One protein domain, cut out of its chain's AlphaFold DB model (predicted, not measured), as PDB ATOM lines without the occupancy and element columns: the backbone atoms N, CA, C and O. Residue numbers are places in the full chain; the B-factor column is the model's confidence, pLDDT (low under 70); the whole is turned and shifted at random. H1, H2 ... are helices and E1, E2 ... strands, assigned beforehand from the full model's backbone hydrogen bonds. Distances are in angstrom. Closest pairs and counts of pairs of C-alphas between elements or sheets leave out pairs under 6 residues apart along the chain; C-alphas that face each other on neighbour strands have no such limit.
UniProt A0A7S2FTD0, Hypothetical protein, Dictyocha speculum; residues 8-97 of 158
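This is residues 8 to 97 of the 158 residues of the protein "Hypothetical protein" of Dictyocha speculum (UniProt A0A7S2FTD0). One strongly twisted antiparallel sheet makes a long wall, with two helices over one face and the other face bare of named helices. The long strands E2 and E6 run side by side along the longest axis; E1 adds to E6 on one side, the shorter E3, E4 and E5 follow E2 on the other, and H1 and H2 cover different parts of the wall. The printed part has 90 residues, with E1, H1, E2, E3, E4, E5, H2 and E6 along the chain and the sheet order E1, E6, E2, E3, E4, E5. The class is mixed, helices and strands; the whole is compact, with a radius of gyration of the C-alphas of 13.6 A, and its outline is a rod spanning 44 by 21 by 17 A.

E1, residues 8 to 12, begins at C-alpha 8 (442.660, 620.898, 489.743). H1 is residues 19 to 29, 15.9 A long. E2, residues 38 to 48, measures 30.0 A and ends at C-alpha 48 (431.858, 644.076, 489.074). E3 is residues 54 to 60, 19.3 A; E4 residues 63 to 66; E5 residues 69 to 71; H2 residues 74 to 80, 9.9 A. E6, residues 86 to 96, measures 29.0 A, bends by 60 degrees at residue 89 and ends at C-alpha 96 (438.105, 614.479, 491.382).

Edge strand E1 is antiparallel to E6 at 161 degrees, with N 10 and O 92 at 2.9 A. E1, H1 and E2 form a split strand-helix-strand unit, two strands running the same way with E6 between them, and its crossover is right-handed. H1 is on the sheet at a height of 9.4 A, over E6 and E2 and only just not over E1, on which 2 of its C-alphas fall; it runs slantwise to the strands, at 57 degrees to E2 on the local plane. The closest C-alphas of H1 and E6 are those of Ala 26 and Met 94, 7.6 A apart. E6 and E2 are antiparallel at 165 degrees, with N 44 and O 91 at 2.9 A. E2 to E5 form a meander, each strand the antiparallel neighbour of the one before, in three hairpins: N 45 and O 57 are 2.8 A apart, N 58 and O 65 2.8 A, N 71 and O 64 2.7 A. H2, on the same face as H1 and apart from it, has a height of 8.0 A and is only just over E3, on which 3 of its C-alphas fall. Every O i to N i+4 pair is within hydrogen-bond range in H2, and 6 of 7 in H1.

The C-alphas farthest apart, those of Asp 33 and Asp 51, are 44.4 A apart. The printed part has no cut, and no link is long. Mean pLDDT of the printed part is 75.1; residue 8, residues 13 to 38 and residues 96 to 97 are under 70.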
ATOM      1  N   LEU A   8     442.011 620.155 490.821       69.69
ATOM      2  CA  LEU A   8     442.660 620.898 489.743       69.69
ATOM      3  C   LEU A   8     442.061 622.302 489.671       69.69
ATOM      4  O   LEU A   8     440.841 622.449 489.572       69.69
ATOM      5  N   GLU A   9     442.924 623.313 489.719       75.81
ATOM      6  CA  GLU A   9     442.555 624.720 489.577       75.81
ATOM      7  C   GLU A   9     442.964 625.229 488.195       75.81
ATOM      8  O   GLU A   9     444.078 624.981 487.728       75.81
ATOM      9  N   PHE A  10     442.053 625.939 487.536       77.00
ATOM     10  CA  PHE A  10     442.295 626.548 486.237       77.00
ATOM     11  C   PHE A  10     441.836 628.001 486.255       77.00
ATOM     12  O   PHE A  10     440.690 628.285 486.611       77.00
ATOM     13  N   ASP A  11     442.706 628.906 485.815       76.12
ATOM     14  CA  ASP A  11     442.331 630.293 485.564       76.12
ATOM     15  C   ASP A  11     441.454 630.369 484.306       76.12
ATOM     16  O   ASP A  11     441.787 629.823 483.246       76.12
ATOM     17  N   LEU A  12     440.297 631.014 484.437       70.19
ATOM     18  CA  LEU A  12     439.337 631.222 483.364       70.19
ATOM     19  C   LEU A  12     439.366 632.681 482.918       70.19
ATOM     20  O   LEU A  12     438.997 633.584 483.668       70.19
ATOM     21  N   ASP A  13     439.677 632.893 481.641       62.69
ATOM     22  CA  ASP A  13     439.405 634.168 480.989       62.69
ATOM     23  C   ASP A  13     437.898 634.300 480.725       62.69
ATOM     24  O   ASP A  13     437.295 633.589 479.917       62.69
ATOM     25  N   VAL A  14     437.275 635.239 481.437       56.75
ATOM     26  CA  VAL A  14     435.816 635.444 481.530       56.75
ATOM     27  C   VAL A  14     435.141 635.793 480.195       56.75
ATOM     28  O   VAL A  14     433.909 635.783 480.082       56.75
ATOM     29  N   THR A  15     435.918 636.043 479.143       53.47
ATOM     30  CA  THR A  15     435.394 636.308 477.798       53.47
ATOM     31  C   THR A  15     434.559 635.142 477.253       53.47
ATOM     32  O   THR A  15     433.678 635.355 476.414       53.47
ATOM     33  N   VAL A  16     434.735 633.922 477.778       50.19
ATOM     34  CA  VAL A  16     433.994 632.737 477.328       50.19
ATOM     35  C   VAL A  16     432.692 632.553 478.111       50.19
ATOM     36  O   VAL A  16     432.557 631.837 479.096       50.19
ATOM     37  N   THR A  17     431.701 633.277 477.614       57.94
ATOM     38  CA  THR A  17     430.255 633.122 477.793       57.94
ATOM     39  C   THR A  17     429.729 631.679 478.008       57.94
ATOM     40  O   THR A  17     430.169 630.720 477.379       57.94
ATOM     41  N   LYS A  18     428.680 631.586 478.848       59.50
ATOM     42  CA  LYS A  18     427.796 630.440 479.186       59.50
ATOM     43  C   LYS A  18     428.383 629.365 480.122       59.50
ATOM     44  O   LYS A  18     429.412 628.798 479.814       59.50
ATOM     45  N   PRO A  19     427.681 628.962 481.198       58.56
ATOM     46  CA  PRO A  19     428.177 627.951 482.140       58.56
ATOM     47  C   PRO A  19     428.521 626.598 481.491       58.56
ATOM     48  O   PRO A  19     429.412 625.899 481.962       58.56
ATOM     49  N   ALA A  20     427.881 626.252 480.368       58.62
ATOM     50  CA  ALA A  20     428.198 625.064 479.571       58.62
ATOM     51  C   ALA A  20     429.641 625.047 479.009       58.62
ATOM     52  O   ALA A  20     430.219 623.974 478.812       58.62
ATOM     53  N   SER A  21     430.241 626.217 478.767       65.81
ATOM     54  CA  SER A  21     431.614 626.313 478.263       65.81
ATOM     55  C   SER A  21     432.646 626.012 479.352       65.81
ATOM     56  O   SER A  21     433.689 625.446 479.031       65.81
ATOM     57  N   PHE A  22     432.331 626.244 480.636       66.62
ATOM     58  CA  PHE A  22     433.196 625.844 481.753       66.62
ATOM     59  C   PHE A  22     433.366 624.329 481.823       66.62
ATOM     60  O   PHE A  22     434.487 623.849 481.950       66.62
ATOM     61  N   PHE A  23     432.280 623.567 481.664       65.88
ATOM     62  CA  PHE A  23     432.346 622.102 481.659       65.88
ATOM     63  C   PHE A  23     433.162 621.574 480.479       65.88
ATOM     64  O   PHE A  23     433.984 620.681 480.657       65.88
ATOM     65  N   SER A  24     432.973 622.156 479.294       67.94
ATOM     66  CA  SER A  24     433.710 621.767 478.085       67.94
ATOM     67  C   SER A  24     435.199 622.111 478.193       67.94
ATOM     68  O   SER A  24     436.054 621.307 477.823       67.94
ATOM     69  N   PHE A  25     435.526 623.281 478.748       69.62
ATOM     70  CA  PHE A  25     436.904 623.703 478.989       69.62
ATOM     71  C   PHE A  25     437.581 622.816 480.033       69.62
ATOM     72  O   PHE A  25     438.665 622.290 479.774       69.62
ATOM     73  N   ALA A  26     436.909 622.567 481.160       67.25
ATOM     74  CA  ALA A  26     437.374 621.642 482.184       67.25
ATOM     75  C   ALA A  26     437.644 620.261 481.579       67.25
ATOM     76  O   ALA A  26     438.711 619.692 481.776       67.25
ATOM     77  N   ASP A  27     436.704 619.725 480.797       66.50
ATOM     78  CA  ASP A  27     436.833 618.411 480.163       66.50
ATOM     79  C   ASP A  27     437.960 618.343 479.129       66.50
ATOM     80  O   ASP A  27     438.637 617.321 479.023       66.50
ATOM     81  N   SER A  28     438.236 619.448 478.436       69.12
ATOM     82  CA  SER A  28     439.373 619.541 477.516       69.12
ATOM     83  C   SER A  28     440.733 619.584 478.225       69.12
ATOM     84  O   SER A  28     441.726 619.102 477.679       69.12
ATOM     85  N   LYS A  29     440.787 620.151 479.438       69.06
ATOM     86  CA  LYS A  29     442.011 620.303 480.241       69.06
ATOM     87  C   LYS A  29     442.260 619.136 481.196       69.06
ATOM     88  O   LYS A  29     443.375 618.992 481.693       69.06
ATOM     89  N   LYS A  30     441.254 618.291 481.430       66.62
ATOM     90  CA  LYS A  30     441.372 617.086 482.254       66.62
ATOM     91  C   LYS A  30     442.409 616.108 481.688       66.62
ATOM     92  O   LYS A  30     442.344 615.763 480.503       66.62
ATOM     93  N   PRO A  31     443.311 615.570 482.527       63.50
ATOM     94  CA  PRO A  31     444.167 614.464 482.121       63.50
ATOM     95  C   PRO A  31     443.314 613.243 481.740       63.50
ATOM     96  O   PRO A  31     442.262 612.978 482.333       63.50
ATOM     97  N   LYS A  32     443.752 612.499 480.714       62.06
ATOM     98  CA  LYS A  32     442.989 611.380 480.119       62.06
ATOM     99  C   LYS A  32     442.639 610.295 481.141       62.06
ATOM    100  O   LYS A  32     441.620 609.623 480.979       62.06
ATOM    101  N   ASP A  33     443.433 610.195 482.198       62.69
ATOM    102  CA  ASP A  33     443.322 609.205 483.264       62.69
ATOM    103  C   ASP A  33     442.241 609.561 484.310       62.69
ATOM    104  O   ASP A  33     441.800 608.695 485.061       62.69
ATOM    105  N   MET A  34     441.726 610.803 484.313       61.09
ATOM    106  CA  MET A  34     440.705 611.289 485.266       61.09
ATOM    107  C   MET A  34     439.282 611.400 484.693       61.09
ATOM    108  O   MET A  34     438.352 611.791 485.402       61.09
ATOM    109  N   LYS A  35     439.069 611.039 483.422       54.91
ATOM    110  CA  LYS A  35     437.847 611.346 482.646       54.91
ATOM    111  C   LYS A  35     436.500 610.883 483.227       54.91
ATOM    112  O   LYS A  35     435.468 611.326 482.738       54.91
ATOM    113  N   LYS A  36     436.461 609.994 484.225       58.44
ATOM    114  CA  LYS A  36     435.207 609.415 484.764       58.44
ATOM    115  C   LYS A  36     434.942 609.717 486.236       58.44
ATOM    116  O   LYS A  36     433.927 609.283 486.766       58.44
ATOM    117  N   ASN A  37     435.834 610.464 486.877       65.00
ATOM    118  CA  ASN A  37     435.875 610.590 488.328       65.00
ATOM    119  C   ASN A  37     435.668 612.029 488.809       65.00
ATOM    120  O   ASN A  37     436.087 612.366 489.908       65.00
ATOM    121  N   VAL A  38     435.031 612.894 488.020       67.69
ATOM    122  CA  VAL A  38     434.746 614.253 488.491       67.69
ATOM    123  C   VAL A  38     433.528 614.229 489.404       67.69
ATOM    124  O   VAL A  38     432.431 613.872 488.977       67.69
ATOM    125  N   LYS A  39     433.741 614.595 490.666       72.81
ATOM    126  CA  LYS A  39     432.719 614.679 491.712       72.81
ATOM    127  C   LYS A  39     431.914 615.970 491.600       72.81
ATOM    128  O   LYS A  39     430.717 615.965 491.865       72.81
ATOM    129  N   GLY A  40     432.560 617.050 491.168       74.31
ATOM    130  CA  GLY A  40     431.927 618.348 490.997       74.31
ATOM    131  C   GLY A  40     432.858 619.382 490.377       74.31
ATOM    132  O   GLY A  40     434.065 619.168 490.241       74.31
ATOM    133  N   TYR A  41     432.265 620.511 490.000       76.12
ATOM    134  CA  TYR A  41     432.967 621.702 489.543       76.12
ATOM    135  C   TYR A  41     432.421 622.881 490.332       76.12
ATOM    136  O   TYR A  41     431.205 623.012 490.489       76.12
ATOM    137  N   SER A  42     433.313 623.745 490.780       82.00
ATOM    138  CA  SER A  42     432.971 625.044 491.327       82.00
ATOM    139  C   SER A  42     433.745 626.109 490.563       82.00
ATOM    140  O   SER A  42     434.871 625.890 490.120       82.00
ATOM    141  N   VAL A  43     433.119 627.256 490.339       84.62
ATOM    142  CA  VAL A  43     433.805 628.441 489.817       84.62
ATOM    143  C   VAL A  43     433.712 629.512 490.884       84.62
ATOM    144  O   VAL A  43     432.629 629.750 491.404       84.62
ATOM    145  N   ALA A  44     434.815 630.158 491.221       85.50
ATOM    146  CA  ALA A  44     434.831 631.302 492.125       85.50
ATOM    147  C   ALA A  44     435.553 632.466 491.455       85.50
ATOM    148  O   ALA A  44     436.477 632.246 490.686       85.50
ATOM    149  N   GLY A  45     435.144 633.698 491.716       85.69
ATOM    150  CA  GLY A  45     435.780 634.881 491.146       85.69
ATOM    151  C   GLY A  45     435.188 636.154 491.720       85.69
ATOM    152  O   GLY A  45     434.535 636.132 492.764       85.69
ATOM    153  N   THR A  46     435.388 637.259 491.023       84.06
ATOM    154  CA  THR A  46     434.787 638.550 491.359       84.06
ATOM    155  C   THR A  46     433.836 638.980 490.254       84.06
ATOM    156  O   THR A  46     434.025 638.653 489.081       84.06
ATOM    157  N   VAL A  47     432.768 639.683 490.615       84.81
ATOM    158  CA  VAL A  47     431.844 640.307 489.669       84.81
ATOM    159  C   VAL A  47     431.725 641.788 489.989       84.81
ATOM    160  O   VAL A  47     431.357 642.167 491.095       84.81
ATOM    161  N   THR A  48     432.049 642.627 489.011       82.69
ATOM    162  CA  THR A  48     431.858 644.076 489.074       82.69
ATOM    163  C   THR A  48     430.552 644.420 488.356       82.69
ATOM    164  O   THR A  48     430.384 644.074 487.180       82.69
ATOM    165  N   GLY A  49     429.623 645.064 489.060       81.19
ATOM    166  CA  GLY A  49     428.373 645.591 488.497       81.19
ATOM    167  C   GLY A  49     428.521 646.987 487.891       81.19
ATOM    168  O   GLY A  49     429.629 647.519 487.788       81.19
ATOM    169  N   SER A  50     427.397 647.627 487.556       74.81
ATOM    170  CA  SER A  50     427.397 649.048 487.170       74.81
ATOM    171  C   SER A  50     427.812 649.973 488.313       74.81
ATOM    172  O   SER A  50     428.298 651.071 488.060       74.81
ATOM    173  N   ASP A  51     427.652 649.509 489.551       73.38
ATOM    174  CA  ASP A  51     428.000 650.248 490.766       73.38
ATOM    175  C   ASP A  51     429.520 650.367 490.968       73.38
ATOM    176  O   ASP A  51     429.980 651.103 491.836       73.38
ATOM    177  N   GLY A  52     430.321 649.643 490.171       75.88
ATOM    178  CA  GLY A  52     431.781 649.616 490.290       75.88
ATOM    179  C   GLY A  52     432.292 648.853 491.515       75.88
ATOM    180  O   GLY A  52     433.500 648.789 491.724       75.88
ATOM    181  N   GLU A  53     431.391 648.269 492.304       80.38
ATOM    182  CA  GLU A  53     431.720 647.484 493.486       80.38
ATOM    183  C   GLU A  53     432.043 646.037 493.093       80.38
ATOM    184  O   GLU A  53     431.268 645.382 492.384       80.38
ATOM    185  N   ASP A  54     433.203 645.553 493.537       84.19
ATOM    186  CA  ASP A  54     433.648 644.184 493.302       84.19
ATOM    187  C   ASP A  54     433.020 643.256 494.338       84.19
ATOM    188  O   ASP A  54     433.314 643.325 495.532       84.19
ATOM    189  N   LYS A  55     432.159 642.363 493.857       84.69
ATOM    190  CA  LYS A  55     431.426 641.403 494.678       84.69
ATOM    191  C   LYS A  55     431.977 640.006 494.489       84.69
ATOM    192  O   LYS A  55     432.407 639.630 493.396       84.69
ATOM    193  N   SER A  56     431.966 639.216 495.552       86.25
ATOM    194  CA  SER A  56     432.434 637.835 495.495       86.25
ATOM    195  C   SER A  56     431.431 636.986 494.717       86.25
ATOM    196  O   SER A  56     430.238 636.997 495.006       86.25
ATOM    197  N   PHE A  57     431.904 636.260 493.711       86.81
ATOM    198  CA  PHE A  57     431.093 635.399 492.861       86.81
ATOM    199  C   PHE A  57     431.474 633.939 493.076       86.81
ATOM    200  O   PHE A  57     432.653 633.581 493.055       86.81
ATOM    201  N   LYS A  58     430.472 633.075 493.213       87.19
ATOM    202  CA  LYS A  58     430.637 631.625 493.242       87.19
ATOM    203  C   LYS A  58     429.570 630.965 492.377       87.19
ATOM    204  O   LYS A  58     428.419 631.375 492.382       87.19
ATOM    205  N   TYR A  59     429.931 629.931 491.639       84.19
ATOM    206  CA  TYR A  59     429.013 629.079 490.901       84.19
ATOM    207  C   TYR A  59     429.248 627.636 491.314       84.19
ATOM    208  O   TYR A  59     430.339 627.094 491.129       84.19
ATOM    209  N   GLU A  60     428.224 627.024 491.890       81.31
ATOM    210  CA  GLU A  60     428.253 625.652 492.384       81.31
ATOM    211  C   GLU A  60     426.859 625.045 492.210       81.31
ATOM    212  O   GLU A  60     425.850 625.736 492.363       81.31
ATOM    213  N   ASN A  61     426.784 623.762 491.850       74.88
ATOM    214  CA  ASN A  61     425.515 623.041 491.674       74.88
ATOM    215  C   ASN A  61     424.502 623.753 490.760       74.88
ATOM    216  O   ASN A  61     423.313 623.793 491.056       74.88
ATOM    217  N   PHE A  62     424.974 624.320 489.647       74.06
ATOM    218  CA  PHE A  62     424.138 625.059 488.691       74.06
ATOM    219  C   PHE A  62     423.466 626.324 489.246       74.06
ATOM    220  O   PHE A  62     422.573 626.870 488.606       74.06
ATOM    221  N   SER A  63     423.928 626.823 490.392       80.50
ATOM    222  CA  SER A  63     423.456 628.066 490.998       80.50
ATOM    223  C   SER A  63     424.585 629.084 491.070       80.50
ATOM    224  O   SER A  63     425.741 628.731 491.321       80.50
ATOM    225  N   TYR A  64     424.256 630.347 490.830       83.19
ATOM    226  CA  TYR A  64     425.178 631.453 491.036       83.19
ATOM    227  C   TYR A  64     424.959 632.026 492.429       83.19
ATOM    228  O   TYR A  64     423.826 632.182 492.851       83.19
ATOM    229  N   ALA A  65     426.016 632.380 493.135       85.69
ATOM    230  CA  ALA A  65     425.965 633.061 494.412       85.69
ATOM    231  C   ALA A  65     426.840 634.311 494.326       85.69
ATOM    232  O   ALA A  65     428.008 634.218 493.950       85.69
ATOM    233  N   VAL A  66     426.274 635.471 494.651       84.56
ATOM    234  CA  VAL A  66     427.009 636.737 494.745       84.56
ATOM    235  C   VAL A  66     426.784 637.321 496.128       84.56
ATOM    236  O   VAL A  66     425.636 637.537 496.511       84.56
ATOM    237  N   ASP A  67     427.862 637.500 496.893       84.62
ATOM    238  CA  ASP A  67     427.839 637.962 498.293       84.62
ATOM    239  C   ASP A  67     426.808 637.230 499.177       84.62
ATOM    240  O   ASP A  67     426.115 637.818 500.004       84.62
ATOM    241  N   GLY A  68     426.669 635.918 498.968       82.50
ATOM    242  CA  GLY A  68     425.729 635.070 499.709       82.50
ATOM    243  C   GLY A  68     424.295 635.053 499.169       82.50
ATOM    244  O   GLY A  68     423.490 634.249 499.631       82.50
ATOM    245  N   THR A  69     423.975 635.862 498.157       85.31
ATOM    246  CA  THR A  69     422.668 635.838 497.484       85.31
ATOM    247  C   THR A  69     422.707 634.869 496.311       85.31
ATOM    248  O   THR A  69     423.570 634.992 495.445       85.31
ATOM    249  N   SER A  70     421.784 633.906 496.268       86.44
ATOM    250  CA  SER A  70     421.691 632.927 495.183       86.44
ATOM    251  C   SER A  70     420.838 633.433 494.018       86.44
ATOM    252  O   SER A  70     419.717 633.893 494.225       86.44
ATOM    253  N   TYR A  71     421.327 633.252 492.798       84.12
ATOM    254  CA  TYR A  71     420.689 633.616 491.542       84.12
ATOM    255  C   TYR A  71     420.607 632.387 490.631       84.12
ATOM    256  O   TYR A  71     421.555 631.600 490.532       84.12
ATOM    257  N   ALA A  72     419.477 632.231 489.943       79.50
ATOM    258  CA  ALA A  72     419.261 631.123 489.015       79.50
ATOM    259  C   ALA A  72     419.995 631.355 487.689       79.50
ATOM    260  O   ALA A  72     420.548 630.428 487.096       79.50
ATOM    261  N   THR A  73     420.040 632.604 487.228       79.06
ATOM    262  CA  THR A  73     420.661 632.961 485.959       79.06
ATOM    263  C   THR A  73     421.644 634.115 486.104       79.06
ATOM    264  O   THR A  73     421.574 634.948 487.005       79.06
ATOM    265  N   ARG A  74     422.564 634.208 485.140       76.75
ATOM    266  CA  ARG A  74     423.472 635.356 485.008       76.75
ATOM    267  C   ARG A  74     422.708 636.660 484.730       76.75
ATOM    268  O   ARG A  74     423.218 637.731 485.038       76.75
ATOM    269  N   GLY A  75     421.512 636.550 484.142       81.50
ATOM    270  CA  GLY A  75     420.594 637.659 483.901       81.50
ATOM    271  C   GLY A  75     420.043 638.246 485.198       81.50
ATOM    272  O   GLY A  75     419.954 639.463 485.307       81.50
ATOM    273  N   ASP A  76     419.781 637.413 486.204       84.44
ATOM    274  CA  ASP A  76     419.305 637.882 487.511       84.44
ATOM    275  C   ASP A  76     420.407 638.633 488.264       84.44
ATOM    276  O   ASP A  76     420.154 639.676 488.857       84.44
ATOM    277  N   ILE A  77     421.656 638.158 488.169       83.25
ATOM    278  CA  ILE A  77     422.832 638.863 488.712       83.25
ATOM    279  C   ILE A  77     423.011 640.209 488.011       83.25
ATOM    280  O   ILE A  77     423.237 641.227 488.655       83.25
ATOM    281  N   ALA A  78     422.914 640.206 486.679       83.69
ATOM    282  CA  ALA A  78     422.943 641.411 485.868       83.69
ATOM    283  C   ALA A  78     421.862 642.394 486.326       83.69
ATOM    284  O   ALA A  78     422.188 643.521 486.671       83.69
ATOM    285  N   ALA A  79     420.604 641.964 486.408       85.00
ATOM    286  CA  ALA A  79     419.489 642.798 486.844       85.00
ATOM    287  C   ALA A  79     419.682 643.345 488.269       85.00
ATOM    288  O   ALA A  79     419.454 644.530 488.497       85.00
ATOM    289  N   ALA A  80     420.166 642.517 489.200       84.25
ATOM    290  CA  ALA A  80     420.433 642.915 490.582       84.25
ATOM    291  C   ALA A  80     421.592 643.919 490.719       84.25
ATOM    292  O   ALA A  80     421.611 644.704 491.662       84.25
ATOM    293  N   LEU A  81     422.548 643.905 489.785       82.31
ATOM    294  CA  LEU A  81     423.737 644.766 489.776       82.31
ATOM    295  C   LEU A  81     423.666 645.893 488.729       82.31
ATOM    296  O   LEU A  81     424.704 646.355 488.252       82.31
ATOM    297  N   GLY A  82     422.455 646.297 488.328       78.88
ATOM    298  CA  GLY A  82     422.226 647.444 487.436       78.88
ATOM    299  C   GLY A  82     422.528 647.194 485.950       78.88
ATOM    300  O   GLY A  82     422.754 648.113 485.161       78.88
ATOM    301  N   GLY A  83     422.499 645.933 485.532       80.81
ATOM    302  CA  GLY A  83     422.491 645.477 484.146       80.81
ATOM    303  C   GLY A  83     423.823 644.893 483.689       80.81
ATOM    304  O   GLY A  83     423.946 643.686 483.486       80.81
ATOM    305  N   LYS A  84     424.837 645.729 483.450       79.88
ATOM    306  CA  LYS A  84     426.123 645.235 482.927       79.88
ATOM    307  C   LYS A  84     426.999 644.725 484.064       79.88
ATOM    308  O   LYS A  84     427.454 645.499 484.893       79.88
ATOM    309  N   VAL A  85     427.285 643.427 484.028       81.88
ATOM    310  CA  VAL A  85     428.186 642.757 484.967       81.88
ATOM    311  C   VAL A  85     429.420 642.230 484.247       81.88
ATOM    312  O   VAL A  85     429.320 641.559 483.216       81.88
ATOM    313  N   THR A  86     430.594 642.515 484.796       80.06
ATOM    314  CA  THR A  86     431.871 641.962 484.338       80.06
ATOM    315  C   THR A  86     432.413 641.036 485.401       80.06
ATOM    316  O   THR A  86     432.603 641.460 486.533       80.06
ATOM    317  N   PHE A  87     432.688 639.786 485.045       81.56
ATOM    318  CA  PHE A  87     433.343 638.865 485.966       81.56
ATOM    319  C   PHE A  87     434.856 638.972 485.742       81.56
ATOM    320  O   PHE A  87     435.307 639.180 484.612       81.56
ATOM    321  N   LYS A  88     435.639 638.879 486.804       80.50
ATOM    322  CA  LYS A  88     437.102 638.899 486.776       80.50
ATOM    323  C   LYS A  88     437.617 637.785 487.678       80.50
ATOM    324  O   LYS A  88     436.854 637.210 488.457       80.50
ATOM    325  N   ASP A  89     438.885 637.434 487.490       80.19
ATOM    326  CA  ASP A  89     439.619 636.497 488.346       80.19
ATOM    327  C   ASP A  89     438.870 635.180 488.611       80.19
ATOM    328  O   ASP A  89     438.868 634.648 489.722       80.19
ATOM    329  N   CYS A  90     438.178 634.667 487.589       78.56
ATOM    330  CA  CYS A  90     437.407 633.441 487.716       78.56
ATOM    331  C   CYS A  90     438.350 632.237 487.740       78.56
ATOM    332  O   CYS A  90     439.090 631.988 486.794       78.56
ATOM    333  N   LYS A  91     438.278 631.458 488.810       82.00
ATOM    334  CA  LYS A  91     438.993 630.206 489.012       82.00
ATOM    335  C   LYS A  91     438.002 629.063 488.983       82.00
ATOM    336  O   LYS A  91     437.046 629.040 489.757       82.00
ATOM    337  N   LEU A  92     438.223 628.125 488.073       81.81
ATOM    338  CA  LEU A  92     437.521 626.852 488.049       81.81
ATOM    339  C   LEU A  92     438.275 625.873 488.942       81.81
ATOM    340  O   LEU A  92     439.415 625.522 488.641       81.81
ATOM    341  N   THR A  93     437.607 625.369 489.965       79.44
ATOM    342  CA  THR A  93     438.086 624.250 490.764       79.44
ATOM    343  C   THR A  93     437.298 623.009 490.377       79.44
ATOM    344  O   THR A  93     436.065 622.980 490.400       79.44
ATOM    345  N   MET A  94     438.015 621.959 490.001       74.94
ATOM    346  CA  MET A  94     437.435 620.661 489.705       74.94
ATOM    347  C   MET A  94     437.840 619.666 490.786       74.94
ATOM    348  O   MET A  94     439.031 619.458 491.019       74.94
ATOM    349  N   GLU A  95     436.853 619.034 491.418       73.31
ATOM    350  CA  GLU A  95     437.090 618.014 492.436       73.31
ATOM    351  C   GLU A  95     436.981 616.622 491.804       73.31
ATOM    352  O   GLU A  95     435.918 616.224 491.311       73.31
ATOM    353  N   CYS A  96     438.078 615.868 491.823       64.62
ATOM    354  CA  CYS A  96     438.105 614.479 491.382       64.62
ATOM    355  C   CYS A  96     437.934 613.530 492.583       64.62
ATOM    356  O   CYS A  96     438.654 613.624 493.573       64.62
ATOM    357  N   ALA A  97     436.999 612.582 492.499       63.78
ATOM    358  CA  ALA A  97     436.850 611.505 493.471       63.78
ATOM    359  C   ALA A  97     437.757 610.320 493.117       63.78
ATOM    360  O   ALA A  97     437.619 609.700 492.062       63.78
TER     361      ALA A  97